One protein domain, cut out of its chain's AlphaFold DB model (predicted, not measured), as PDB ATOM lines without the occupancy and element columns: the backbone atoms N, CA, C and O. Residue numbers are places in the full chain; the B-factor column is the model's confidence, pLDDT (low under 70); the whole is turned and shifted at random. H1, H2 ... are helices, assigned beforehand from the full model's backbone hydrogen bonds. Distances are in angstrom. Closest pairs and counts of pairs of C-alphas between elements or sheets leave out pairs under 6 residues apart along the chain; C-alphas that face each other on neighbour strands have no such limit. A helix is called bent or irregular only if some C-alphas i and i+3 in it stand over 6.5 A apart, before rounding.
ATOM      1  N   LYS A   5     -18.413 -10.654 -37.342       71.44
ATOM      2  CA  LYS A   5     -17.720 -11.046 -36.103       71.44
ATOM      3  C   LYS A   5     -18.400 -12.211 -35.372       71.44
ATOM      4  O   LYS A   5     -17.708 -13.003 -34.744       71.44
ATOM      5  N   ASP A   6     -19.712 -12.385 -35.534       76.19
ATOM      6  CA  ASP A   6     -20.488 -13.466 -34.902       76.19
ATOM      7  C   ASP A   6     -20.261 -14.829 -35.576       76.19
ATOM      8  O   ASP A   6     -20.729 -15.861 -35.094       76.19
ATOM      9  N   ARG A   7     -19.562 -14.847 -36.717       83.31
ATOM     10  CA  ARG A   7     -19.134 -16.072 -37.403       83.31
ATOM     11  C   ARG A   7     -17.774 -16.570 -36.929       83.31
ATOM     12  O   ARG A   7     -17.384 -17.666 -37.319       83.31
ATOM     13  N   PHE A   8     -17.053 -15.794 -36.121       87.31
ATOM     14  CA  PHE A   8     -15.785 -16.241 -35.567       87.31
ATOM     15  C   PHE A   8     -16.017 -17.376 -34.564       87.31
ATOM     16  O   PHE A   8     -16.668 -17.188 -33.537       87.31
ATOM     17  N   ASN A   9     -15.435 -18.539 -34.843       89.06
ATOM     18  CA  ASN A   9     -15.416 -19.682 -33.944       89.06
ATOM     19  C   ASN A   9     -13.973 -19.923 -33.482       89.06
ATOM     20  O   ASN A   9     -13.083 -20.181 -34.291       89.06
ATOM     21  N   VAL A  10     -13.739 -19.827 -32.172       88.94
ATOM     22  CA  VAL A  10     -12.394 -19.950 -31.594       88.94
ATOM     23  C   VAL A  10     -11.790 -21.338 -31.799       88.94
ATOM     24  O   VAL A  10     -10.587 -21.431 -32.037       88.94
ATOM     25  N   ASP A  11     -12.595 -22.399 -31.751       91.81
ATOM     26  CA  ASP A  11     -12.100 -23.771 -31.866       91.81
ATOM     27  C   ASP A  11     -11.781 -24.115 -33.321       91.81
ATOM     28  O   ASP A  11     -10.706 -24.640 -33.605       91.81
ATOM     29  N   GLU A  12     -12.633 -23.704 -34.267       93.19
ATOM     30  CA  GLU A  12     -12.328 -23.831 -35.700       93.19
ATOM     31  C   GLU A  12     -11.094 -23.011 -36.083       93.19
ATOM     32  O   GLU A  12     -10.218 -23.486 -36.807       93.19
ATOM     33  N   TYR A  13     -10.980 -21.786 -35.562       91.69
ATOM     34  CA  TYR A  13      -9.811 -20.954 -35.798       91.69
ATOM     35  C   TYR A  13      -8.535 -21.595 -35.226       91.69
ATOM     36  O   TYR A  13      -7.518 -21.636 -35.918       91.69
ATOM     37  N   ARG A  14      -8.571 -22.151 -34.005       92.25
ATOM     38  CA  ARG A  14      -7.433 -22.885 -33.417       92.25
ATOM     39  C   ARG A  14      -7.038 -24.097 -34.251       92.25
ATOM     40  O   ARG A  14      -5.857 -24.219 -34.563       92.25
ATOM     41  N   ALA A  15      -8.002 -24.911 -34.680       95.94
ATOM     42  CA  ALA A  15      -7.746 -26.060 -35.545       95.94
ATOM     43  C   ALA A  15      -7.048 -25.636 -36.848       95.94
ATOM     44  O   ALA A  15      -6.079 -26.256 -37.282       95.94
ATOM     45  N   ILE A  16      -7.461 -24.513 -37.446       95.38
ATOM     46  CA  ILE A  16      -6.794 -23.958 -38.632       95.38
ATOM     47  C   ILE A  16      -5.366 -23.515 -38.302       95.38
ATOM     48  O   ILE A  16      -4.447 -23.787 -39.076       95.38
ATOM     49  N   MET A  17      -5.139 -22.891 -37.147       94.19
ATOM     50  CA  MET A  17      -3.795 -22.490 -36.729       94.19
ATOM     51  C   MET A  17      -2.858 -23.675 -36.468       94.19
ATOM     52  O   MET A  17      -1.675 -23.591 -36.812       94.19
ATOM     53  N   GLU A  18      -3.371 -24.783 -35.932       96.75
ATOM     54  CA  GLU A  18      -2.627 -26.036 -35.724       96.75
ATOM     55  C   GLU A  18      -2.117 -26.636 -37.031       96.75
ATOM     56  O   GLU A  18      -1.071 -27.280 -37.058       96.75
ATOM     57  N   THR A  19      -2.780 -26.339 -38.149       95.44
ATOM     58  CA  THR A  19      -2.297 -26.751 -39.467       95.44
ATOM     59  C   THR A  19      -1.085 -25.960 -39.982       95.44
ATOM     60  O   THR A  19      -0.582 -26.230 -41.076       95.44
ATOM     61  N   ARG A  20      -0.595 -24.988 -39.196       96.19
ATOM     62  CA  ARG A  20       0.600 -24.167 -39.460       96.19
ATOM     63  C   ARG A  20       0.538 -23.489 -40.839       96.19
ATOM     64  O   ARG A  20       1.429 -23.693 -41.668       96.19
ATOM     65  N   PRO A  21      -0.490 -22.658 -41.108       95.12
ATOM     66  CA  PRO A  21      -0.771 -22.145 -42.449       95.12
ATOM     67  C   PRO A  21       0.404 -21.375 -43.064       95.12
ATOM     68  O   PRO A  21       0.739 -21.617 -44.219       95.12
ATOM     69  N   GLY A  22       1.101 -20.542 -42.282       95.06
ATOM     70  CA  GLY A  22       2.295 -19.832 -42.752       95.06
ATOM     71  C   GLY A  22       3.426 -20.768 -43.195       95.06
ATOM     72  O   GLY A  22       4.041 -20.549 -44.235       95.06
ATOM     73  N   GLU A  23       3.677 -21.857 -42.465       95.12
ATOM     74  CA  GLU A  23       4.709 -22.823 -42.859       95.12
ATOM     75  C   GLU A  23       4.318 -23.582 -44.128       95.12
ATOM     76  O   GLU A  23       5.150 -23.759 -45.018       95.12
ATOM     77  N   ARG A  24       3.051 -24.000 -44.243       93.75
ATOM     78  CA  ARG A  24       2.554 -24.646 -45.467       93.75
ATOM     79  C   ARG A  24       2.671 -23.722 -46.673       93.75
ATOM     80  O   ARG A  24       3.123 -24.172 -47.723       93.75
ATOM     81  N   MET A  25       2.321 -22.446 -46.500       93.62
ATOM     82  CA  MET A  25       2.498 -21.405 -47.510       93.62
ATOM     83  C   MET A  25       3.978 -21.326 -47.921       93.62
ATOM     84  O   MET A  25       4.303 -21.445 -49.097       93.62
ATOM     85  N   TYR A  26       4.908 -21.257 -46.962       93.69
ATOM     86  CA  TYR A  26       6.345 -21.163 -47.257       93.69
ATOM     87  C   TYR A  26       6.902 -22.391 -47.985       93.69
ATOM     88  O   TYR A  26       7.679 -22.245 -48.930       93.69
ATOM     89  N   LYS A  27       6.486 -23.596 -47.581       91.94
ATOM     90  CA  LYS A  27       6.910 -24.862 -48.202       91.94
ATOM     91  C   LYS A  27       6.421 -25.020 -49.645       91.94
ATOM     92  O   LYS A  27       7.085 -25.681 -50.431       91.94
ATOM     93  N   ARG A  28       5.281 -24.418 -49.996       91.69
ATOM     94  CA  ARG A  28       4.644 -24.514 -51.325       91.69
ATOM     95  C   ARG A  28       4.936 -23.324 -52.246       91.69
ATOM     96  O   ARG A  28       4.272 -23.169 -53.270       91.69
ATOM     97  N   ARG A  29       5.859 -22.441 -51.864       92.06
ATOM     98  CA  ARG A  29       6.183 -21.240 -52.645       92.06
ATOM     99  C   ARG A  29       6.960 -21.576 -53.911       92.06
ATOM    100  O   ARG A  29       7.640 -22.596 -53.988       92.06
ATOM    101  N   VAL A  30       6.935 -20.643 -54.854       90.69
ATOM    102  CA  VAL A  30       7.860 -20.657 -55.986       90.69
ATOM    103  C   VAL A  30       9.276 -20.354 -55.493       90.69
ATOM    104  O   VAL A  30       9.475 -19.441 -54.696       90.69
ATOM    105  N   ILE A  31      10.255 -21.122 -55.967       90.12
ATOM    106  CA  ILE A  31      11.657 -21.048 -55.519       90.12
ATOM    107  C   ILE A  31      12.639 -20.602 -56.613       90.12
ATOM    108  O   ILE A  31      13.807 -20.334 -56.321       90.12
ATOM    109  N   ASN A  32      12.150 -20.450 -57.844       89.94
ATOM    110  CA  ASN A  32      12.905 -19.996 -59.006       89.94
ATOM    111  C   ASN A  32      12.393 -18.628 -59.458       89.94
ATOM    112  O   ASN A  32      11.196 -18.346 -59.369       89.94
ATOM    113  N   LEU A  33      13.287 -17.803 -59.994       91.75
ATOM    114  CA  LEU A  33      12.870 -16.664 -60.808       91.75
ATOM    115  C   LEU A  33      12.348 -17.180 -62.157       91.75
ATOM    116  O   LEU A  33      12.936 -18.080 -62.765       91.75
ATOM    117  N   ILE A  34      11.232 -16.617 -62.613       93.56
ATOM    118  CA  ILE A  34      10.504 -17.063 -63.809       93.56
ATOM    119  C   ILE A  34      10.609 -16.051 -64.947       93.56
ATOM    120  O   ILE A  34      10.514 -16.450 -66.104       93.56
ATOM    121  N   PHE A  35      10.805 -14.771 -64.639       94.00
ATOM    122  CA  PHE A  35      10.801 -13.680 -65.616       94.00
ATOM    123  C   PHE A  35      12.163 -12.981 -65.758       94.00
ATOM    124  O   PHE A  35      12.370 -12.221 -66.699       94.00
ATOM    125  N   HIS A  36      13.095 -13.192 -64.824       91.88
ATOM    126  CA  HIS A  36      14.388 -12.502 -64.794       91.88
ATOM    127  C   HIS A  36      15.534 -13.468 -64.506       91.88
ATOM    128  O   HIS A  36      15.426 -14.309 -63.619       91.88
ATOM    129  N   THR A  37      16.660 -13.324 -65.201       87.75
ATOM    130  CA  THR A  37      17.879 -14.103 -64.941       87.75
ATOM    131  C   THR A  37      18.624 -13.576 -63.715       87.75
ATOM    132  O   THR A  37      18.806 -12.373 -63.540       87.75
ATOM    133  N   LEU A  38      19.057 -14.465 -62.823       80.81
ATOM    134  CA  LEU A  38      19.684 -14.067 -61.567       80.81
ATOM    135  C   LEU A  38      21.097 -13.492 -61.770       80.81
ATOM    136  O   LEU A  38      22.002 -14.168 -62.253       80.81
ATOM    137  N   GLY A  39      21.314 -12.262 -61.296       75.50
ATOM    138  CA  GLY A  39      22.646 -11.677 -61.121       75.50
ATOM    139  C   GLY A  39      23.193 -11.862 -59.697       75.50
ATOM    140  O   GLY A  39      22.438 -11.862 -58.723       75.50
ATOM    141  N   VAL A  40      24.524 -11.935 -59.548       68.69
ATOM    142  CA  VAL A  40      25.207 -12.205 -58.260       68.69
ATOM    143  C   VAL A  40      24.816 -11.223 -57.145       68.69
ATOM    144  O   VAL A  40      24.505 -11.641 -56.032       68.69
ATOM    145  N   LYS A  41      24.783  -9.910 -57.427       71.12
ATOM    146  CA  LYS A  41      24.429  -8.880 -56.425       71.12
ATOM    147  C   LYS A  41      23.000  -9.034 -55.894       71.12
ATOM    148  O   LYS A  41      22.728  -8.726 -54.739       71.12
ATOM    149  N   VAL A  42      22.095  -9.530 -56.729       80.12
ATOM    150  CA  VAL A  42      20.663  -9.617 -56.422       80.12
ATOM    151  C   VAL A  42      20.328 -10.893 -55.678       80.12
ATOM    152  O   VAL A  42      19.456 -10.879 -54.814       80.12
ATOM    153  N   HIS A  43      21.111 -11.949 -55.884       84.25
ATOM    154  CA  HIS A  43      21.015 -13.167 -55.089       84.25
ATOM    155  C   HIS A  43      21.147 -12.909 -53.577       84.25
ATOM    156  O   HIS A  43      20.394 -13.479 -52.787       84.25
ATOM    157  N   VAL A  44      22.036 -11.998 -53.156       86.50
ATOM    158  CA  VAL A  44      22.213 -11.650 -51.732       86.50
ATOM    159  C   VAL A  44      20.943 -11.031 -51.146       86.50
ATOM    160  O   VAL A  44      20.480 -11.452 -50.085       86.50
ATOM    161  N   VAL A  45      20.355 -10.050 -51.835       88.94
ATOM    162  CA  VAL A  45      19.141  -9.371 -51.358       88.94
ATOM    163  C   VAL A  45      17.943 -10.317 -51.386       88.94
ATOM    164  O   VAL A  45      17.180 -10.380 -50.423       88.94
ATOM    165  N   LEU A  46      17.811 -11.120 -52.440       90.31
ATOM    166  CA  LEU A  46      16.747 -12.113 -52.525       90.31
ATOM    167  C   LEU A  46      16.864 -13.182 -51.429       90.31
ATOM    168  O   LEU A  46      15.851 -13.574 -50.858       90.31
ATOM    169  N   THR A  47      18.079 -13.588 -51.050       90.00
ATOM    170  CA  THR A  47      18.291 -14.494 -49.908       90.00
ATOM    171  C   THR A  47      17.779 -13.873 -48.604       90.00
ATOM    172  O   THR A  47      17.108 -14.548 -47.819       90.00
ATOM    173  N   LYS A  48      18.021 -12.570 -48.378       92.25
ATOM    174  CA  LYS A  48      17.459 -11.848 -47.220       92.25
ATOM    175  C   LYS A  48      15.930 -11.831 -47.252       92.25
ATOM    176  O   LYS A  48      15.306 -12.037 -46.213       92.25
ATOM    177  N   ILE A  49      15.330 -11.620 -48.427       93.12
ATOM    178  CA  ILE A  49      13.872 -11.649 -48.613       93.12
ATOM    179  C   ILE A  49      13.310 -13.043 -48.325       93.12
ATOM    180  O   ILE A  49      12.353 -13.159 -47.566       93.12
ATOM    181  N   VAL A  50      13.922 -14.110 -48.845       93.31
ATOM    182  CA  VAL A  50      13.483 -15.491 -48.579       93.31
ATOM    183  C   VAL A  50      13.589 -15.827 -47.092       93.31
ATOM    184  O   VAL A  50      12.660 -16.404 -46.527       93.31
ATOM    185  N   LYS A  51      14.673 -15.410 -46.423       94.19
ATOM    186  CA  LYS A  51      14.793 -15.552 -44.968       94.19
ATOM    187  C   LYS A  51      13.688 -14.789 -44.235       94.19
ATOM    188  O   LYS A  51      13.043 -15.357 -43.358       94.19
ATOM    189  N   PHE A  52      13.427 -13.540 -44.619       95.31
ATOM    190  CA  PHE A  52      12.326 -12.758 -44.058       95.31
ATOM    191  C   PHE A  52      10.978 -13.467 -44.246       95.31
ATOM    192  O   PHE A  52      10.214 -13.566 -43.287       95.31
ATOM    193  N   MET A  53      10.711 -14.007 -45.439       95.12
ATOM    194  CA  MET A  53       9.499 -14.769 -45.748       95.12
ATOM    195  C   MET A  53       9.360 -16.002 -44.858       95.12
ATOM    196  O   MET A  53       8.274 -16.238 -44.345       95.12
ATOM    197  N   LYS A  54      10.441 -16.759 -44.637       94.69
ATOM    198  CA  LYS A  54      10.460 -17.923 -43.738       94.69
ATOM    199  C   LYS A  54      10.120 -17.523 -42.305       94.69
ATOM    200  O   LYS A  54       9.210 -18.090 -41.703       94.69
ATOM    201  N   ASP A  55      10.824 -16.517 -41.792       95.31
ATOM    202  CA  ASP A  55      10.719 -16.075 -40.401       95.31
ATOM    203  C   ASP A  55       9.365 -15.388 -40.116       95.31
ATOM    204  O   ASP A  55       8.873 -15.423 -38.990       95.31
ATOM    205  N   ASN A  56       8.728 -14.803 -41.139       95.62
ATOM    206  CA  ASN A  56       7.478 -14.044 -41.022       95.62
ATOM    207  C   ASN A  56       6.295 -14.687 -41.760       95.62
ATOM    208  O   ASN A  56       5.262 -14.039 -41.929       95.62
ATOM    209  N   ALA A  57       6.393 -15.953 -42.178       95.31
ATOM    210  CA  ALA A  57       5.387 -16.576 -43.042       95.31
ATOM    211  C   ALA A  57       3.978 -16.539 -42.437       95.31
ATOM    212  O   ALA A  57       2.995 -16.274 -43.128       95.31
ATOM    213  N   LEU A  58       3.882 -16.749 -41.122       95.19
ATOM    214  CA  LEU A  58       2.620 -16.653 -40.399       95.19
ATOM    215  C   LEU A  58       2.073 -15.217 -40.357       95.19
ATOM    216  O   LEU A  58       0.868 -15.015 -40.471       95.19
ATOM    217  N   VAL A  59       2.944 -14.220 -40.207       94.81
ATOM    218  CA  VAL A  59       2.551 -12.804 -40.163       94.81
ATOM    219  C   VAL A  59       2.034 -12.350 -41.527       94.81
ATOM    220  O   VAL A  59       0.998 -11.695 -41.605       94.81
ATOM    221  N   ILE A  60       2.704 -12.772 -42.603       94.62
ATOM    222  CA  ILE A  60       2.269 -12.533 -43.984       94.62
ATOM    223  C   ILE A  60       0.917 -13.209 -44.231       94.62
ATOM    224  O   ILE A  60       0.001 -12.574 -44.754       94.62
ATOM    225  N   TRP A  61       0.749 -14.456 -43.778       94.88
ATOM    226  CA  TRP A  61      -0.536 -15.147 -43.870       94.88
ATOM    227  C   TRP A  61      -1.642 -14.395 -43.109       94.88
ATOM    228  O   TRP A  61      -2.717 -14.186 -43.662       94.88
ATOM    229  N   TYR A  62      -1.383 -13.894 -41.895       93.81
ATOM    230  CA  TYR A  62      -2.361 -13.082 -41.155       93.81
ATOM    231  C   TYR A  62      -2.764 -11.793 -41.869       93.81
ATOM    232  O   TYR A  62      -3.913 -11.375 -41.730       93.81
ATOM    233  N   ALA A  63      -1.846 -11.152 -42.595       91.81
ATOM    234  CA  ALA A  63      -2.154  -9.942 -43.348       91.81
ATOM    235  C   ALA A  63      -3.136 -10.227 -44.502       91.81
ATOM    236  O   ALA A  63      -4.040  -9.428 -44.739       91.81
ATOM    237  N   GLY A  64      -3.010 -11.384 -45.166       92.56
ATOM    238  CA  GLY A  64      -3.961 -11.847 -46.188       92.56
ATOM    239  C   GLY A  64      -5.273 -12.425 -45.633       92.56
ATOM    240  O   GLY A  64      -6.283 -12.432 -46.338       92.56
ATOM    241  N   HIS A  65      -5.267 -12.871 -44.368       93.19
ATOM    242  CA  HIS A  65      -6.369 -13.603 -43.723       93.19
ATOM    243  C   HIS A  65      -6.739 -12.987 -42.370       93.19
ATOM    244  O   HIS A  65      -6.680 -13.605 -41.293       93.19
ATOM    245  N   TRP A  66      -7.093 -11.709 -42.403       90.50
ATOM    246  CA  TRP A  66      -7.484 -10.985 -41.209       90.50
ATOM    247  C   TRP A  66      -8.859 -11.443 -40.725       90.50
ATOM    248  O   TRP A  66      -9.817 -11.502 -41.491       90.50
ATOM    249  N   VAL A  67      -8.974 -11.748 -39.434       87.50
ATOM    250  CA  VAL A  67     -10.255 -12.111 -38.813       87.50
ATOM    251  C   VAL A  67     -10.672 -11.026 -37.838       87.50
ATOM    252  O   VAL A  67      -9.842 -10.455 -37.124       87.50
ATOM    253  N   THR A  68     -11.971 -10.755 -37.808       82.44
ATOM    254  CA  THR A  68     -12.579  -9.886 -36.806       82.44
ATOM    255  C   THR A  68     -13.040 -10.750 -35.645       82.44
ATOM    256  O   THR A  68     -13.808 -11.688 -35.836       82.44
ATOM    257  N   TYR A  69     -12.564 -10.433 -34.446       82.50
ATOM    258  CA  TYR A  69     -12.974 -11.115 -33.225       82.50
ATOM    259  C   TYR A  69     -14.197 -10.423 -32.604       82.50
ATOM    260  O   TYR A  69     -14.339  -9.206 -32.769       82.50
ATOM    261  N   PRO A  70     -15.040 -11.145 -31.847       79.31
ATOM    262  CA  PRO A  70     -16.060 -10.527 -31.004       79.31
ATOM    263  C   PRO A  70     -15.418  -9.560 -29.995       79.31
ATOM    264  O   PRO A  70     -14.391  -9.886 -29.397       79.31
ATOM    265  N   GLU A  71     -16.009  -8.377 -29.817       67.44
ATOM    266  CA  GLU A  71     -15.444  -7.279 -29.008       67.44
ATOM    267  C   GLU A  71     -15.294  -7.646 -27.524       67.44
ATOM    268  O   GLU A  71     -14.281  -7.308 -26.914       67.44
ATOM    269  N   ASP A  72     -16.218  -8.449 -26.992       71.62
ATOM    270  CA  ASP A  72     -16.230  -8.876 -25.585       71.62
ATOM    271  C   ASP A  72     -15.370 -10.128 -25.325       71.62
ATOM    272  O   ASP A  72     -15.331 -10.678 -24.223       71.62
ATOM    273  N   SER A  73     -14.654 -10.614 -26.345       80.25
ATOM    274  CA  SER A  73     -13.797 -11.787 -26.219       80.25
ATOM    275  C   SER A  73     -12.419 -11.405 -25.679       80.25
ATOM    276  O   SER A  73     -11.584 -10.831 -26.384       80.25
ATOM    277  N   SER A  74     -12.115 -11.829 -24.448       83.75
ATOM    278  CA  SER A  74     -10.761 -11.720 -23.877       83.75
ATOM    279  C   SER A  74      -9.696 -12.405 -24.751       83.75
ATOM    280  O   SER A  74      -8.544 -11.966 -24.795       83.75
ATOM    281  N   TYR A  75     -10.086 -13.445 -25.495       84.25
ATOM    282  CA  TYR A  75      -9.257 -14.091 -26.508       84.25
ATOM    283  C   TYR A  75      -9.001 -13.161 -27.701       84.25
ATOM    284  O   TYR A  75      -7.848 -12.942 -28.077       84.25
ATOM    285  N   GLY A  76     -10.057 -12.553 -28.249       83.81
ATOM    286  CA  GLY A  76      -9.971 -11.636 -29.385       83.81
ATOM    287  C   GLY A  76      -9.078 -10.424 -29.133       83.81
ATOM    288  O   GLY A  76      -8.249 -10.074 -29.975       83.81
ATOM    289  N   VAL A  77      -9.177  -9.819 -27.945       85.19
ATOM    290  CA  VAL A  77      -8.318  -8.690 -27.543       85.19
ATOM    291  C   VAL A  77      -6.840  -9.098 -27.519       85.19
ATOM    292  O   VAL A  77      -5.990  -8.389 -28.070       85.19
ATOM    293  N   LYS A  78      -6.524 -10.257 -26.923       89.25
ATOM    294  CA  LYS A  78      -5.151 -10.784 -26.853       89.25
ATOM    295  C   LYS A  78      -4.592 -11.083 -28.244       89.25
ATOM    296  O   LYS A  78      -3.485 -10.644 -28.558       89.25
ATOM    297  N   GLU A  79      -5.360 -11.760 -29.094       87.94
ATOM    298  CA  GLU A  79      -4.924 -12.104 -30.449       87.94
ATOM    299  C   GLU A  79      -4.774 -10.872 -31.348       87.94
ATOM    300  O   GLU A  79      -3.784 -10.764 -32.072       87.94
ATOM    301  N   LYS A  80      -5.676  -9.886 -31.262       87.50
ATOM    302  CA  LYS A  80      -5.537  -8.612 -31.988       87.50
ATOM    303  C   LYS A  80      -4.247  -7.889 -31.598       87.50
ATOM    304  O   LYS A  80      -3.507  -7.449 -32.480       87.50
ATOM    305  N   LYS A  81      -3.953  -7.796 -30.295       89.81
ATOM    306  CA  LYS A  81      -2.722  -7.167 -29.789       89.81
ATOM    307  C   LYS A  81      -1.476  -7.905 -30.285       89.81
ATOM    308  O   LYS A  81      -0.576  -7.266 -30.822       89.81
ATOM    309  N   LYS A  82      -1.461  -9.236 -30.170       91.50
ATOM    310  CA  LYS A  82      -0.366 -10.103 -30.635       91.50
ATOM    311  C   LYS A  82      -0.124  -9.977 -32.139       91.50
ATOM    312  O   LYS A  82       1.012  -9.802 -32.572       91.50
ATOM    313  N   ARG A  83      -1.182 -10.035 -32.952       90.44
ATOM    314  CA  ARG A  83      -1.072  -9.880 -34.409       90.44
ATOM    315  C   ARG A  83      -0.530  -8.506 -34.777       90.44
ATOM    316  O   ARG A  83       0.384  -8.433 -35.589       90.44
ATOM    317  N   LYS A  84      -1.025  -7.433 -34.148       90.19
ATOM    318  CA  LYS A  84      -0.524  -6.071 -34.384       90.19
ATOM    319  C   LYS A  84       0.959  -5.933 -34.028       90.19
ATOM    320  O   LYS A  84       1.716  -5.397 -34.830       90.19
ATOM    321  N   SER A  85       1.388  -6.463 -32.877       93.50
ATOM    322  CA  SER A  85       2.796  -6.396 -32.462       93.50
ATOM    323  C   SER A  85       3.747  -7.150 -33.393       93.50
ATOM    324  O   SER A  85       4.919  -6.804 -33.454       93.50
ATOM    325  N   LEU A  86       3.258  -8.165 -34.113       93.38
ATOM    326  CA  LEU A  86       4.028  -8.879 -35.134       93.38
ATOM    327  C   LEU A  86       3.978  -8.170 -36.497       93.38
ATOM    328  O   LEU A  86       4.987  -8.076 -37.187       93.38
ATOM    329  N   HIS A  87       2.806  -7.661 -36.873       91.75
ATOM    330  CA  HIS A  87       2.546  -7.033 -38.167       91.75
ATOM    331  C   HIS A  87       3.344  -5.741 -38.371       91.75
ATOM    332  O   HIS A  87       4.010  -5.585 -39.392       91.75
ATOM    333  N   ASP A  88       3.283  -4.816 -37.412       92.19
ATOM    334  CA  ASP A  88       3.870  -3.478 -37.546       92.19
ATOM    335  C   ASP A  88       5.397  -3.494 -37.798       92.19
ATOM    336  O   ASP A  88       5.855  -2.794 -38.708       92.19
ATOM    337  N   PRO A  89       6.219  -4.294 -37.085       94.06
ATOM    338  CA  PRO A  89       7.636  -4.408 -37.423       94.06
ATOM    339  C   PRO A  89       7.872  -5.164 -38.739       94.06
ATOM    340  O   PRO A  89       8.779  -4.798 -39.488       94.06
ATOM    341  N   ALA A  90       7.062  -6.182 -39.055       94.06
ATOM    342  CA  ALA A  90       7.227  -6.975 -40.272       94.06
ATOM    343  C   ALA A  90       6.986  -6.146 -41.542       94.06
ATOM    344  O   ALA A  90       7.804  -6.200 -42.460       94.06
ATOM    345  N   ILE A  91       5.925  -5.331 -41.589       92.81
ATOM    346  CA  ILE A  91       5.635  -4.486 -42.758       92.81
ATOM    347  C   ILE A  91       6.723  -3.428 -42.978       92.81
ATOM    348  O   ILE A  91       7.146  -3.207 -44.114       92.81
ATOM    349  N   LYS A  92       7.246  -2.830 -41.896       93.88
ATOM    350  CA  LYS A  92       8.373  -1.894 -41.980       93.88
ATOM    351  C   LYS A  92       9.612  -2.592 -42.536       93.88
ATOM    352  O   LYS A  92      10.244  -2.080 -43.459       93.88
ATOM    353  N   LYS A  93       9.932  -3.783 -42.019       95.31
ATOM    354  CA  LYS A  93      11.104  -4.537 -42.468       95.31
ATOM    355  C   LYS A  93      10.985  -4.991 -43.921       95.31
ATOM    356  O   LYS A  93      11.967  -4.941 -44.659       95.31
ATOM    357  N   TYR A  94       9.792  -5.396 -44.347       94.25
ATOM    358  CA  TYR A  94       9.531  -5.725 -45.742       94.25
ATOM    359  C   TYR A  94       9.763  -4.518 -46.660       94.25
ATOM    360  O   TYR A  94      10.429  -4.660 -47.679       94.25
ATOM    361  N   ALA A  95       9.281  -3.329 -46.283       93.44
ATOM    362  CA  ALA A  95       9.486  -2.113 -47.071       93.44
ATOM    363  C   ALA A  95      10.978  -1.769 -47.243       93.44
ATOM    364  O   ALA A  95      11.400  -1.415 -48.343       93.44
ATOM    365  N   GLU A  96      11.789  -1.935 -46.191       94.88
ATOM    366  CA  GLU A  96      13.251  -1.775 -46.265       94.88
ATOM    367  C   GLU A  96      13.885  -2.764 -47.256       94.88
ATOM    368  O   GLU A  96      14.687  -2.364 -48.097       94.88
ATOM    369  N   LEU A  97      13.509  -4.046 -47.187       93.94
ATOM    370  CA  LEU A  97      14.032  -5.087 -48.081       93.94
ATOM    371  C   LEU A  97      13.588  -4.885 -49.533       93.94
ATOM    372  O   LEU A  97      14.375  -5.098 -50.452       93.94
ATOM    373  N   ALA A  98      12.344  -4.454 -49.749       92.00
ATOM    374  CA  ALA A  98      11.837  -4.121 -51.074       92.00
ATOM    375  C   ALA A  98      12.597  -2.926 -51.667       92.00
ATOM    376  O   ALA A  98      12.985  -2.967 -52.832       92.00
ATOM    377  N   ALA A  99      12.877  -1.891 -50.869       92.69
ATOM    378  CA  ALA A  99      13.703  -0.765 -51.299       92.69
ATOM    379  C   ALA A  99      15.150  -1.193 -51.604       92.69
ATOM    380  O   ALA A  99      15.696  -0.802 -52.634       92.69
ATOM    381  N   GLU A 100      15.756  -2.039 -50.762       92.62
ATOM    382  CA  GLU A 100      17.086  -2.615 -51.009       92.62
ATOM    383  C   GLU A 100      17.114  -3.396 -52.332       92.62
ATOM    384  O   GLU A 100      18.031  -3.216 -53.134       92.62
ATOM    385  N   LEU A 101      16.084  -4.206 -52.598       91.38
ATOM    386  CA  LEU A 101      15.962  -4.958 -53.846       91.38
ATOM    387  C   LEU A 101      15.859  -4.032 -55.056       91.38
ATOM    388  O   LEU A 101      16.564  -4.244 -56.036       91.38
ATOM    389  N   LEU A 102      15.018  -2.998 -54.989       90.25
ATOM    390  CA  LEU A 102      14.856  -2.040 -56.085       90.25
ATOM    391  C   LEU A 102      16.117  -1.201 -56.341       90.25
ATOM    392  O   LEU A 102      16.347  -0.780 -57.470       90.25
ATOM    393  N   ASN A 103      16.948  -0.979 -55.321       89.31
ATOM    394  CA  ASN A 103      18.244  -0.317 -55.482       89.31
ATOM    395  C   ASN A 103      19.304  -1.262 -56.067       89.31
ATOM    396  O   ASN A 103      20.162  -0.833 -56.836       89.31
ATOM    397  N   ALA A 104      19.253  -2.547 -55.711       86.25
ATOM    398  CA  ALA A 104      20.159  -3.568 -56.231       86.25
ATOM    399  C   ALA A 104      19.776  -4.055 -57.639       86.25
ATOM    400  O   ALA A 104      20.623  -4.619 -58.337       86.25
ATOM    401  N   TRP A 105      18.520  -3.856 -58.054       80.56
ATOM    402  CA  TRP A 105      17.973  -4.352 -59.309       80.56
ATOM    403  C   TRP A 105      17.132  -3.303 -60.038       80.56
ATOM    404  O   TRP A 105      16.046  -2.912 -59.609       80.56
ATOM    405  N   THR A 106      17.590  -2.935 -61.228       72.94
ATOM    406  CA  THR A 106      16.774  -2.274 -62.249       72.94
ATOM    407  C   THR A 106      16.611  -3.282 -63.383       72.94
ATOM    408  O   THR A 106      17.637  -3.787 -63.840       72.94
ATOM    409  N   PRO A 107      15.393  -3.613 -63.852       83.81
ATOM    410  CA  PRO A 107      14.105  -2.905 -63.707       83.81
ATOM    411  C   PRO A 107      13.199  -3.327 -62.527       83.81
ATOM    412  O   PRO A 107      13.209  -4.470 -62.084       83.81
ATOM    413  N   LYS A 108      12.293  -2.428 -62.095       87.94
ATOM    414  CA  LYS A 108      11.301  -2.660 -61.011       87.94
ATOM    415  C   LYS A 108      10.363  -3.858 -61.240       87.94
ATOM    416  O   LYS A 108       9.665  -4.274 -60.317       87.94
ATOM    417  N   THR A 109      10.345  -4.413 -62.451       91.50
ATOM    418  CA  THR A 109       9.556  -5.591 -62.822       91.50
ATOM    419  C   THR A 109       9.920  -6.839 -62.018       91.50
ATOM    420  O   THR A 109       9.111  -7.760 -61.960       91.50
ATOM    421  N   ILE A 110      11.069  -6.854 -61.331       90.50
ATOM    422  CA  ILE A 110      11.446  -7.928 -60.401       90.50
ATOM    423  C   ILE A 110      10.377  -8.195 -59.336       90.50
ATOM    424  O   ILE A 110      10.194  -9.335 -58.941       90.50
ATOM    425  N   LEU A 111       9.603  -7.187 -58.923       90.38
ATOM    426  CA  LEU A 111       8.537  -7.360 -57.930       90.38
ATOM    427  C   LEU A 111       7.345  -8.196 -58.431       90.38
ATOM    428  O   LEU A 111       6.500  -8.578 -57.627       90.38
ATOM    429  N   TYR A 112       7.263  -8.494 -59.732       92.12
ATOM    430  CA  TYR A 112       6.271  -9.432 -60.272       92.12
ATOM    431  C   TYR A 112       6.686 -10.899 -60.132       92.12
ATOM    432  O   TYR A 112       5.872 -11.794 -60.394       92.12
ATOM    433  N   GLU A 113       7.933 -11.157 -59.736       93.19
ATOM    434  CA  GLU A 113       8.428 -12.507 -59.520       93.19
ATOM    435  C   GLU A 113       7.697 -13.170 -58.351       93.19
ATOM    436  O   GLU A 113       7.733 -12.660 -57.233       93.19
ATOM    437  N   PRO A 114       7.063 -14.334 -58.558       92.19
ATOM    438  CA  PRO A 114       6.274 -14.989 -57.514       92.19
ATOM    439  C   PRO A 114       7.128 -15.572 -56.378       92.19
ATOM    440  O   PRO A 114       6.598 -15.898 -55.319       92.19
ATOM    441  N   VAL A 115       8.446 -15.694 -56.571       91.69
ATOM    442  CA  VAL A 115       9.388 -16.038 -55.493       91.69
ATOM    443  C   VAL A 115       9.538 -14.905 -54.469       91.69
ATOM    444  O   VAL A 115       9.952 -15.158 -53.338       91.69
ATOM    445  N   ILE A 116       9.156 -13.672 -54.823       92.25
ATOM    446  CA  ILE A 116       9.075 -12.536 -53.903       92.25
ATOM    447  C   ILE A 116       7.625 -12.395 -53.456       92.25
ATOM    448  O   ILE A 116       6.757 -11.957 -54.206       92.25
ATOM    449  N   TRP A 117       7.360 -12.743 -52.201       93.25
ATOM    450  CA  TRP A 117       6.043 -12.499 -51.628       93.25
ATOM    451  C   TRP A 117       5.777 -11.007 -51.466       93.25
ATOM    452  O   TRP A 117       6.654 -10.238 -51.062       93.25
ATOM    453  N   VAL A 118       4.541 -10.613 -51.745       88.19
ATOM    454  CA  VAL A 118       4.057  -9.248 -51.569       88.19
ATOM    455  C   VAL A 118       3.414  -9.131 -50.201       88.19
ATOM    456  O   VAL A 118       2.446  -9.829 -49.893       88.19
ATOM    457  N   TYR A 119       3.929  -8.223 -49.373       88.06
ATOM    458  CA  TYR A 119       3.263  -7.886 -48.123       88.06
ATOM    459  C   TYR A 119       2.040  -7.001 -48.427       88.06
ATOM    460  O   TYR A 119       2.202  -5.960 -49.071       88.06
ATOM    461  N   PRO A 120       0.820  -7.367 -47.996       81.81
ATOM    462  CA  PRO A 120      -0.376  -6.592 -48.306       81.81
ATOM    463  C   PRO A 120      -0.302  -5.184 -47.706       81.81
ATOM    464  O   PRO A 120       0.021  -5.021 -46.531       81.81
ATOM    465  N   ALA A 121      -0.656  -4.157 -48.484       76.75
ATOM    466  CA  ALA A 121      -0.709  -2.780 -47.981       76.75
ATOM    467  C   ALA A 121      -1.827  -2.570 -46.940       76.75
ATOM    468  O   ALA A 121      -1.752  -1.668 -46.106       76.75
ATOM    469  N   LYS A 122      -2.877  -3.394 -47.006       81.19
ATOM    470  CA  LYS A 122      -3.999  -3.420 -46.067       81.19
ATOM    471  C   LYS A 122      -4.264  -4.860 -45.654       81.19
ATOM    472  O   LYS A 122      -4.063  -5.774 -46.447       81.19
ATOM    473  N   VAL A 123      -4.743  -5.037 -44.428       84.19
ATOM    474  CA  VAL A 123      -5.214  -6.338 -43.956       84.19
ATOM    475  C   VAL A 123      -6.491  -6.730 -44.704       84.19
ATOM    476  O   VAL A 123      -7.406  -5.913 -44.830       84.19
ATOM    477  N   CYS A 124      -6.555  -7.961 -45.205       85.31
ATOM    478  CA  CYS A 124      -7.677  -8.438 -46.013       85.31
ATOM    479  C   CYS A 124      -8.587  -9.364 -45.180       85.31
ATOM    480  O   CYS A 124      -8.086 -10.348 -44.630       85.31
ATOM    481  N   PRO A 125      -9.901  -9.092 -45.051       86.19
ATOM    482  CA  PRO A 125     -10.808  -9.926 -44.256       86.19
ATOM    483  C   PRO A 125     -10.947 -11.349 -44.804       86.19
ATOM    484  O   PRO A 125     -11.066 -11.524 -46.014       86.19
ATOM    485  N   TRP A 126     -10.960 -12.353 -43.927       86.44
ATOM    486  CA  TRP A 126     -11.114 -13.767 -44.294       86.44
ATOM    487  C   TRP A 126     -12.557 -14.280 -44.160       86.44
ATOM    488  O   TRP A 126     -13.046 -14.977 -45.043       86.44
ATOM    489  N   ILE A 127     -13.279 -13.930 -43.093       84.12
ATOM    490  CA  ILE A 127     -14.677 -14.359 -42.942       84.12
ATOM    491  C   ILE A 127     -15.547 -13.520 -43.887       84.12
ATOM    492  O   ILE A 127     -15.771 -12.338 -43.622       84.12
ATOM    493  N   VAL A 128     -16.008 -14.133 -44.981       82.44
ATOM    494  CA  VAL A 128     -16.700 -13.442 -46.086       82.44
ATOM    495  C   VAL A 128     -18.182 -13.804 -46.218       82.44
ATOM    496  O   VAL A 128     -18.935 -13.016 -46.780       82.44
ATOM    497  N   PHE A 129     -18.632 -14.939 -45.670       86.31
ATOM    498  CA  PHE A 129     -20.030 -15.369 -45.790       86.31
ATOM    499  C   PHE A 129     -20.880 -14.966 -44.574       86.31
ATOM    500  O   PHE A 129     -20.543 -15.265 -43.420       86.31
ATOM    501  N   ASP A 130     -22.042 -14.351 -44.826       83.38
ATOM    502  CA  ASP A 130     -23.038 -14.054 -43.787       83.38
ATOM    503  C   ASP A 130     -23.624 -15.347 -43.186       83.38
ATOM    504  O   ASP A 130     -23.613 -16.411 -43.800       83.38
ATOM    505  N   LYS A 131     -24.140 -15.294 -41.951       77.44
ATOM    506  CA  LYS A 131     -24.783 -16.446 -41.281       77.44
ATOM    507  C   LYS A 131     -25.961 -17.040 -42.062       77.44
ATOM    508  O   LYS A 131     -26.247 -18.231 -41.893       77.44
ATOM    509  N   SER A 132     -26.638 -16.230 -42.867       83.50
ATOM    510  CA  SER A 132     -27.735 -16.648 -43.743       83.50
ATOM    511  C   SER A 132     -27.274 -17.420 -44.980       83.50
ATOM    512  O   SER A 132     -28.057 -18.213 -45.488       83.50
ATOM    513  N   GLU A 133     -26.012 -17.284 -45.401       87.19
ATOM    514  CA  GLU A 133     -25.433 -18.063 -46.500       87.19
ATOM    515  C   GLU A 133     -25.323 -19.536 -46.085       87.19
ATOM    516  O   GLU A 133     -24.579 -19.895 -45.155       87.19
ATOM    517  N   LYS A 134     -26.100 -20.388 -46.758       89.56
ATOM    518  CA  LYS A 134     -26.145 -21.834 -46.530       89.56
ATOM    519  C   LYS A 134     -25.627 -22.587 -47.742       89.56
ATOM    520  O   LYS A 134     -25.832 -22.189 -48.882       89.56
ATOM    521  N   LYS A 135     -25.005 -23.726 -47.465       92.06
ATOM    522  CA  LYS A 135     -24.721 -24.752 -48.464       92.06
ATOM    523  C   LYS A 135     -26.032 -25.321 -49.034       92.06
ATOM    524  O   LYS A 135     -27.077 -25.188 -48.392       92.06
ATOM    525  N   PRO A 136     -25.985 -26.034 -50.176       92.75
ATOM    526  CA  PRO A 136     -27.154 -26.725 -50.728       92.75
ATOM    527  C   PRO A 136     -27.823 -27.712 -49.756       92.75
ATOM    528  O   PRO A 136     -29.018 -27.957 -49.859       92.75
ATOM    529  N   ASP A 137     -27.071 -28.250 -48.789       93.31
ATOM    530  CA  ASP A 137     -27.581 -29.136 -47.733       93.31
ATOM    531  C   ASP A 137     -28.209 -28.386 -46.535       93.31
ATOM    532  O   ASP A 137     -28.552 -29.000 -45.525       93.31
ATOM    533  N   GLY A 138     -28.332 -27.057 -46.615       90.94
ATOM    534  CA  GLY A 138     -28.895 -26.194 -45.577       90.94
ATOM    535  C   GLY A 138     -27.941 -25.863 -44.423       90.94
ATOM    536  O   GLY A 138     -28.280 -25.042 -43.564       90.94
ATOM    537  N   LYS A 139     -26.734 -26.445 -44.377       90.62
ATOM    538  CA  LYS A 139     -25.763 -26.179 -43.305       90.62
ATOM    539  C   LYS A 139     -24.994 -24.884 -43.555       90.62
ATOM    540  O   LYS A 139     -24.785 -24.451 -44.685       90.62
ATOM    541  N   SER A 140     -24.531 -24.266 -42.473       89.69
ATOM    542  CA  SER A 140     -23.611 -23.126 -42.555       89.69
ATOM    543  C   SER A 140     -22.223 -23.582 -43.018       89.69
ATOM    544  O   SER A 140     -21.791 -24.682 -42.677       89.69
ATOM    545  N   TYR A 141     -21.500 -22.708 -43.716       92.00
ATOM    546  CA  TYR A 141     -20.073 -22.899 -43.995       92.00
ATOM    547  C   TYR A 141     -19.218 -22.781 -42.720       92.00
ATOM    548  O   TYR A 141     -19.337 -21.805 -41.971       92.00
ATOM    549  N   THR A 142     -18.328 -23.737 -42.491       92.19
ATOM    550  CA  THR A 142     -17.264 -23.666 -41.474       92.19
ATOM    551  C   THR A 142     -16.220 -22.615 -41.854       92.19
ATOM    552  O   THR A 142     -16.094 -22.247 -43.022       92.19
ATOM    553  N   MET A 143     -15.437 -22.120 -40.896       92.81
ATOM    554  CA  MET A 143     -14.317 -21.213 -41.171       92.81
ATOM    555  C   MET A 143     -13.299 -21.842 -42.128       92.81
ATOM    556  O   MET A 143     -12.757 -21.140 -42.978       92.81
ATOM    557  N   ALA A 144     -13.063 -23.155 -42.025       93.81
ATOM    558  CA  ALA A 144     -12.145 -23.878 -42.902       93.81
ATOM    559  C   ALA A 144     -12.650 -23.927 -44.353       93.81
ATOM    560  O   ALA A 144     -11.889 -23.620 -45.263       93.81
ATOM    561  N   GLU A 145     -13.937 -24.223 -44.571       93.88
ATOM    562  CA  GLU A 145     -14.539 -24.182 -45.914       93.88
ATOM    563  C   GLU A 145     -14.481 -22.765 -46.504       93.88
ATOM    564  O   GLU A 145     -14.148 -22.590 -47.673       93.88
ATOM    565  N   GLN A 146     -14.757 -21.734 -45.695       93.44
ATOM    566  CA  GLN A 146     -14.643 -20.344 -46.150       93.44
ATOM    567  C   GLN A 146     -13.199 -19.972 -46.506       93.44
ATOM    568  O   GLN A 146     -12.993 -19.246 -47.474       93.44
ATOM    569  N   LEU A 147     -12.208 -20.461 -45.746       94.19
ATOM    570  CA  LEU A 147     -10.791 -20.273 -46.065       94.19
ATOM    571  C   LEU A 147     -10.432 -20.906 -47.398       94.19
ATOM    572  O   LEU A 147      -9.817 -20.257 -48.225       94.19
ATOM    573  N   GLU A 148     -10.834 -22.157 -47.610       93.44
ATOM    574  CA  GLU A 148     -10.527 -22.880 -48.840       93.44
ATOM    575  C   GLU A 148     -11.150 -22.205 -50.064       93.44
ATOM    576  O   GLU A 148     -10.490 -22.057 -51.091       93.44
ATOM    577  N   ILE A 149     -12.401 -21.748 -49.951       93.25
ATOM    578  CA  ILE A 149     -13.052 -20.972 -51.009       93.25
ATOM    579  C   ILE A 149     -12.279 -19.674 -51.247       93.25
ATOM    580  O   ILE A 149     -11.935 -19.383 -52.385       93.25
ATOM    581  N   LEU A 150     -11.961 -18.918 -50.195       93.19
ATOM    582  CA  LEU A 150     -11.243 -17.652 -50.326       93.19
ATOM    583  C   LEU A 150      -9.863 -17.828 -50.969       93.19
ATOM    584  O   LEU A 150      -9.528 -17.099 -51.894       93.19
ATOM    585  N   ASP A 151      -9.086 -18.808 -50.517       93.38
ATOM    586  CA  ASP A 151      -7.766 -19.135 -51.060       93.38
ATOM    587  C   ASP A 151      -7.853 -19.570 -52.529       93.38
ATOM    588  O   ASP A 151      -6.923 -19.335 -53.309       93.38
ATOM    589  N   ARG A 152      -8.973 -20.203 -52.909       92.19
ATOM    590  CA  ARG A 152      -9.255 -20.594 -54.287       92.19
ATOM    591  C   ARG A 152      -9.587 -19.392 -55.174       92.19
ATOM    592  O   ARG A 152      -9.059 -19.291 -56.278       92.19
ATOM    593  N   GLU A 153     -10.471 -18.512 -54.716       91.56
ATOM    594  CA  GLU A 153     -10.940 -17.368 -55.508       91.56
ATOM    595  C   GLU A 153      -9.925 -16.207 -55.518       91.56
ATOM    596  O   GLU A 153      -9.831 -15.470 -56.497       91.56
ATOM    597  N   GLU A 154      -9.120 -16.061 -54.460       91.69
ATOM    598  CA  GLU A 154      -8.120 -14.999 -54.294       91.69
ATOM    599  C   GLU A 154      -6.706 -15.566 -54.022       91.69
ATOM    600  O   GLU A 154      -6.117 -15.338 -52.956       91.69
ATOM    601  N   PRO A 155      -6.089 -16.263 -54.996       90.88
ATOM    602  CA  PRO A 155      -4.796 -16.938 -54.823       90.88
ATOM    603  C   PRO A 155      -3.632 -16.008 -54.447       90.88
ATOM    604  O   PRO A 155      -2.622 -16.453 -53.893       90.88
ATOM    605  N   THR A 156      -3.758 -14.704 -54.697       90.19
ATOM    606  CA  THR A 156      -2.789 -13.684 -54.267       90.19
ATOM    607  C   THR A 156      -2.614 -13.643 -52.746       90.19
ATOM    608  O   THR A 156      -1.504 -13.387 -52.277       90.19
ATOM    609  N   ARG A 157      -3.657 -13.951 -51.960       90.94
ATOM    610  CA  ARG A 157      -3.613 -13.927 -50.485       90.94
ATOM    611  C   ARG A 157      -2.686 -14.975 -49.895       90.94
ATOM    612  O   ARG A 157      -2.042 -14.725 -48.875       90.94
ATOM    613  N   ILE A 158      -2.575 -16.113 -50.570       91.81
ATOM    614  CA  ILE A 158      -1.640 -17.187 -50.234       91.81
ATOM    615  C   ILE A 158      -0.364 -17.124 -51.069       91.81
ATOM    616  O   ILE A 158       0.352 -18.121 -51.172       91.81
ATOM    617  N   GLN A 159      -0.076 -15.976 -51.690       92.31
ATOM    618  CA  GLN A 159       1.125 -15.764 -52.497       92.31
ATOM    619  C   GLN A 159       1.259 -16.799 -53.624       92.31
ATOM    620  O   GLN A 159       2.363 -17.233 -53.955       92.31
ATOM    621  N   TRP A 160       0.119 -17.221 -54.180       89.50
ATOM    622  CA  TRP A 160       0.007 -18.229 -55.235       89.50
ATOM    623  C   TRP A 160       0.528 -19.625 -54.861       89.50
ATOM    624  O   TRP A 160       0.785 -20.462 -55.727       89.50
ATOM    625  N   THR A 161       0.686 -19.905 -53.567       84.19
ATOM    626  CA  THR A 161       1.196 -21.196 -53.096       84.19
ATOM    627  C   THR A 161       0.199 -22.318 -53.385       84.19
ATOM    628  O   THR A 161      -0.997 -22.184 -53.153       84.19
ATOM    629  N   GLY A 162       0.679 -23.445 -53.918       78.12
ATOM    630  CA  GLY A 162      -0.186 -24.572 -54.300       78.12
ATOM    631  C   GLY A 162      -0.899 -24.437 -55.654       78.12
ATOM    632  O   GLY A 162      -1.685 -25.317 -55.996       78.12
ATOM    633  N   TRP A 163      -0.609 -23.394 -56.436       85.44
ATOM    634  CA  TRP A 163      -1.143 -23.211 -57.789       85.44
ATOM    635  C   TRP A 163      -0.144 -23.609 -58.872       85.44
ATOM    636  O   TRP A 163       1.068 -23.614 -58.656       85.44
ATOM    637  N   THR A 164      -0.657 -23.933 -60.061       87.00
ATOM    638  CA  THR A 164       0.191 -24.260 -61.210       87.00
ATOM    639  C   THR A 164       0.911 -23.020 -61.723       87.00
ATOM    640  O   THR A 164       0.362 -21.916 -61.742       87.00
ATOM    641  N   LEU A 165       2.140 -23.221 -62.194       88.06
ATOM    642  CA  LEU A 165       2.967 -22.158 -62.754       88.06
ATOM    643  C   LEU A 165       2.267 -21.423 -63.910       88.06
ATOM    644  O   LEU A 165       2.353 -20.202 -63.991       88.06
ATOM    645  N   ASP A 166       1.499 -22.133 -64.735       91.25
ATOM    646  CA  ASP A 166       0.741 -21.532 -65.838       91.25
ATOM    647  C   ASP A 166      -0.292 -20.510 -65.356       91.25
ATOM    648  O   ASP A 166      -0.425 -19.442 -65.952       91.25
ATOM    649  N   ARG A 167      -0.989 -20.788 -64.245       91.38
ATOM    650  CA  ARG A 167      -1.944 -19.838 -63.653       91.38
ATOM    651  C   ARG A 167      -1.231 -18.615 -63.084       91.38
ATOM    652  O   ARG A 167      -1.682 -17.495 -63.305       91.38
ATOM    653  N   ILE A 168      -0.091 -18.821 -62.422       91.88
ATOM    654  CA  ILE A 168       0.743 -17.729 -61.899       91.88
ATOM    655  C   ILE A 168       1.216 -16.819 -63.036       91.88
ATOM    656  O   ILE A 168       1.172 -15.599 -62.908       91.88
ATOM    657  N   ILE A 169       1.659 -17.403 -64.152       93.31
ATOM    658  CA  ILE A 169       2.102 -16.656 -65.331       93.31
ATOM    659  C   ILE A 169       0.926 -15.911 -65.963       93.31
ATOM    660  O   ILE A 169       1.067 -14.733 -66.281       93.31
ATOM    661  N   ALA A 170      -0.222 -16.573 -66.139       93.00
ATOM    662  CA  ALA A 170      -1.401 -16.000 -66.785       93.00
ATOM    663  C   ALA A 170      -1.928 -14.745 -66.072       93.00
ATOM    664  O   ALA A 170      -2.379 -13.818 -66.744       93.00
ATOM    665  N   ASP A 171      -1.811 -14.691 -64.745       91.44
ATOM    666  CA  ASP A 171      -2.206 -13.539 -63.930       91.44
ATOM    667  C   ASP A 171      -1.316 -12.297 -64.146       91.44
ATOM    668  O   ASP A 171      -1.707 -11.169 -63.847       91.44
ATOM    669  N   ARG A 172      -0.107 -12.458 -64.699       92.81
ATOM    670  CA  ARG A 172       0.815 -11.330 -64.866       92.81
ATOM    671  C   ARG A 172       0.447 -10.419 -66.045       92.81
ATOM    672  O   ARG A 172      -0.041 -10.882 -67.085       92.81
ATOM    673  N   PRO A 173       0.767  -9.109 -65.946       95.25
ATOM    674  CA  PRO A 173       0.601  -8.181 -67.058       95.25
ATOM    675  C   PRO A 173       1.277  -8.685 -68.336       95.25
ATOM    676  O   PRO A 173       2.336  -9.309 -68.291       95.25
ATOM    677  N   ALA A 174       0.702  -8.364 -69.499       96.19
ATOM    678  CA  ALA A 174       1.185  -8.873 -70.787       96.19
ATOM    679  C   ALA A 174       2.677  -8.594 -71.040       96.19
ATOM    680  O   ALA A 174       3.366  -9.434 -71.609       96.19
ATOM    681  N   HIS A 175       3.193  -7.442 -70.600       94.88
ATOM    682  CA  HIS A 175       4.612  -7.109 -70.747       94.88
ATOM    683  C   HIS A 175       5.524  -7.971 -69.859       94.88
ATOM    684  O   HIS A 175       6.622  -8.295 -70.290       94.88
ATOM    685  N   ILE A 176       5.061  -8.401 -68.680       96.06
ATOM    686  CA  ILE A 176       5.791  -9.332 -67.805       96.06
ATOM    687  C   ILE A 176       5.759 -10.743 -68.383       96.06
ATOM    688  O   ILE A 176       6.782 -11.415 -68.422       96.06
ATOM    689  N   ARG A 177       4.609 -11.185 -68.911       95.94
ATOM    690  CA  ARG A 177       4.487 -12.511 -69.543       95.94
ATOM    691  C   ARG A 177       5.449 -12.700 -70.718       95.94
ATOM    692  O   ARG A 177       5.926 -13.805 -70.932       95.94
ATOM    693  N   LYS A 178       5.776 -11.626 -71.444       95.25
ATOM    694  CA  LYS A 178       6.780 -11.635 -72.525       95.25
ATOM    695  C   LYS A 178       8.218 -11.845 -72.037       95.25
ATOM    696  O   LYS A 178       9.072 -12.160 -72.852       95.25
ATOM    697  N   MET A 179       8.481 -11.663 -70.744       94.81
ATOM    698  CA  MET A 179       9.791 -11.880 -70.120       94.81
ATOM    699  C   MET A 179       9.963 -13.315 -69.600       94.81
ATOM    700  O   MET A 179      10.958 -13.610 -68.951       94.81
ATOM    701  N   LEU A 180       8.986 -14.201 -69.826       95.81
ATOM    702  CA  LEU A 180       9.026 -15.580 -69.346       95.81
ATOM    703  C   LEU A 180      10.284 -16.304 -69.845       95.81
ATOM    704  O   LEU A 180      10.486 -16.454 -71.047       95.81
ATOM    705  N   LEU A 181      11.077 -16.796 -68.900       94.69
ATOM    706  CA  LEU A 181      12.240 -17.627 -69.169       94.69
ATOM    707  C   LEU A 181      11.821 -19.018 -69.659       94.69
ATOM    708  O   LEU A 181      10.795 -19.573 -69.241       94.69
ATOM    709  N   SER A 182      12.657 -19.616 -70.503       92.88
ATOM    710  CA  SER A 182      12.498 -20.998 -70.953       92.88
ATOM    711  C   SER A 182      12.536 -21.989 -69.773       92.88
ATOM    712  O   SER A 182      13.008 -21.663 -68.678       92.88
ATOM    713  N   PRO A 183      12.006 -23.218 -69.932       90.94
ATOM    714  CA  PRO A 183      12.132 -24.261 -68.910       90.94
ATOM    715  C   PRO A 183      13.574 -24.471 -68.417       90.94
ATOM    716  O   PRO A 183      13.786 -24.522 -67.205       90.94
ATOM    717  N   ASP A 184      14.549 -24.498 -69.327       89.81
ATOM    718  CA  ASP A 184      15.958 -24.761 -69.006       89.81
ATOM    719  C   ASP A 184      16.615 -23.608 -68.238       89.81
ATOM    720  O   ASP A 184      17.366 -23.829 -67.283       89.81
ATOM    721  N   GLU A 185      16.289 -22.364 -68.598       90.75
ATOM    722  CA  GLU A 185      16.738 -21.187 -67.853       90.75
ATOM    723  C   GLU A 185      16.178 -21.209 -66.429       90.75
ATOM    724  O   GLU A 185      16.927 -21.048 -65.465       90.75
ATOM    725  N   ARG A 186      14.877 -21.489 -66.264       89.94
ATOM    726  CA  ARG A 186      14.224 -21.547 -64.941       89.94
ATOM    727  C   ARG A 186      14.807 -22.641 -64.054       89.94
ATOM    728  O   ARG A 186      15.003 -22.405 -62.858       89.94
ATOM    729  N   ALA A 187      15.120 -23.800 -64.632       84.88
ATOM    730  CA  ALA A 187      15.676 -24.948 -63.921       84.88
ATOM    731  C   ALA A 187      17.020 -24.654 -63.237       84.88
ATOM    732  O   ALA A 187      17.407 -25.390 -62.334       84.88
ATOM    733  N   ASN A 188      17.711 -23.575 -63.612       82.62
ATOM    734  CA  ASN A 188      18.989 -23.167 -63.024       82.62
ATOM    735  C   ASN A 188      18.914 -21.836 -62.255       82.62
ATOM    736  O   ASN A 188      19.910 -21.389 -61.688       82.62
TER     737      ASN A 188
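Overview. This is residues 5 to 188 of the 197 residues of an uncharacterized protein of Phytophthora sojae (strain P6497) (UniProt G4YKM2). One long helix, H5, runs along one side of the domain; H3 lies side by side with its second half, running the opposite way, and the short H4 crosses H5 near its middle, with H2 and H8 packed on H4 away from H5. The rest lies toward the two ends: H1 and H7 meet near the first half of H5, while H6, H9, H10 and H11 are short helices loosely grouped at the other end, and the long link from H6 runs back to H7 through a loop round Gly 138. The printed part has 184 residues with eleven named helices, H1 to H11 in order, and no named strand; the class is all helix. It is compact, with a radius of gyration of the C-alphas of 18.3 A, and spans 52 by 38 by 25 A.

Arrangement. H1, residues 10 to 18, touches H7, residues 143 to 153, at a steep tilt of 57 degrees, the same way; the closest C-alphas are those of Glu 12 and Met 143, 6.4 A apart. H1 and H2, residues 21 to 27, meet only through their link. H2 and H3, residues 40 to 55, form a helical hairpin at a shallow tilt of 30 degrees, opposite ways; they only just touch, with 3 pairs of C-alphas within 8 A, through residues 53 to 54 of H3 alone, and the closest C-alphas are those of Tyr 26 and Lys 54, 6.3 A apart. The hub is H4, residues 57 to 64, which touches three helices. It touches H2 at a steep tilt of 60 degrees, opposite ways, the closest C-alphas being those of Gly 22 and Leu 58, 4.0 A apart. It touches H5, residues 74 to 104, about perpendicular at 79 degrees, through residues 83 to 90 of H5 alone, with the C-alphas of Val 59 and His 87 closest at 6.1 A. It touches H8, residues 155 to 158, with the C-alphas of Gly 64 and Arg 157 closest at 4.8 A. H3 touches H5 at a shallow tilt of 2 degrees, opposite ways, through residues 94 to 104 of H5 alone; the closest C-alphas are those of Val 45 and Leu 101, 6.0 A apart. H6, residues 108 to 112, is close to but not clearly touching H10, residues 174 to 177, with the C-alphas of Thr 109 and Ile 176 closest at 7.3 A. H9, residues 165 to 170, is close to but not clearly touching H10, with the C-alphas of Ile 169 and Arg 177 closest at 6.4 A. H11, residues 183 to 187, touches no helix. In H1, H2, H4, H7, H9 and H11 every O i to N i+4 pair is within hydrogen-bond range; in H3 10 of 12 are, in H5 26 of 27 and in H6 0 of 1, where 2 of 2 O i to N i+3 pairs are, and H8 and H10 are too short for an O i to N i+4 pair.

Along the chain. H1 begins at C-alpha 10 (-12.394, -19.950, -31.594) and is 12.2 A long; H2 measures 10.0 A, H3 23.3 A and H4 10.9 A. H5 runs 45.5 A, from C-alpha 74 (-10.761, -11.720, -23.877) to C-alpha 104 (20.159, -3.568, -56.231); it is neither bent nor irregular, but only just, with C-alphas 86 and 89 6.2 A apart. The same holds for H6, 8.5 A long, with C-alphas 108 and 111 6.3 A apart. H7 measures 15.2 A, H8 5.6 A, H9 8.6 A and H10 5.1 A. H11, 6.2 A long, ends at C-alpha 187 (15.676, -24.948, -63.921).

Size, cuts and confidence. The two C-alphas farthest apart are those of Val 40 and Gly 138, at 57.3 A. The printed part has no cut. The long links are residues 28 to 39, between H2 and H3, and residues 113 to 142, between H6 and H7. The mean pLDDT of the printed part is 89.7, and residues 40 and 71 are under 70.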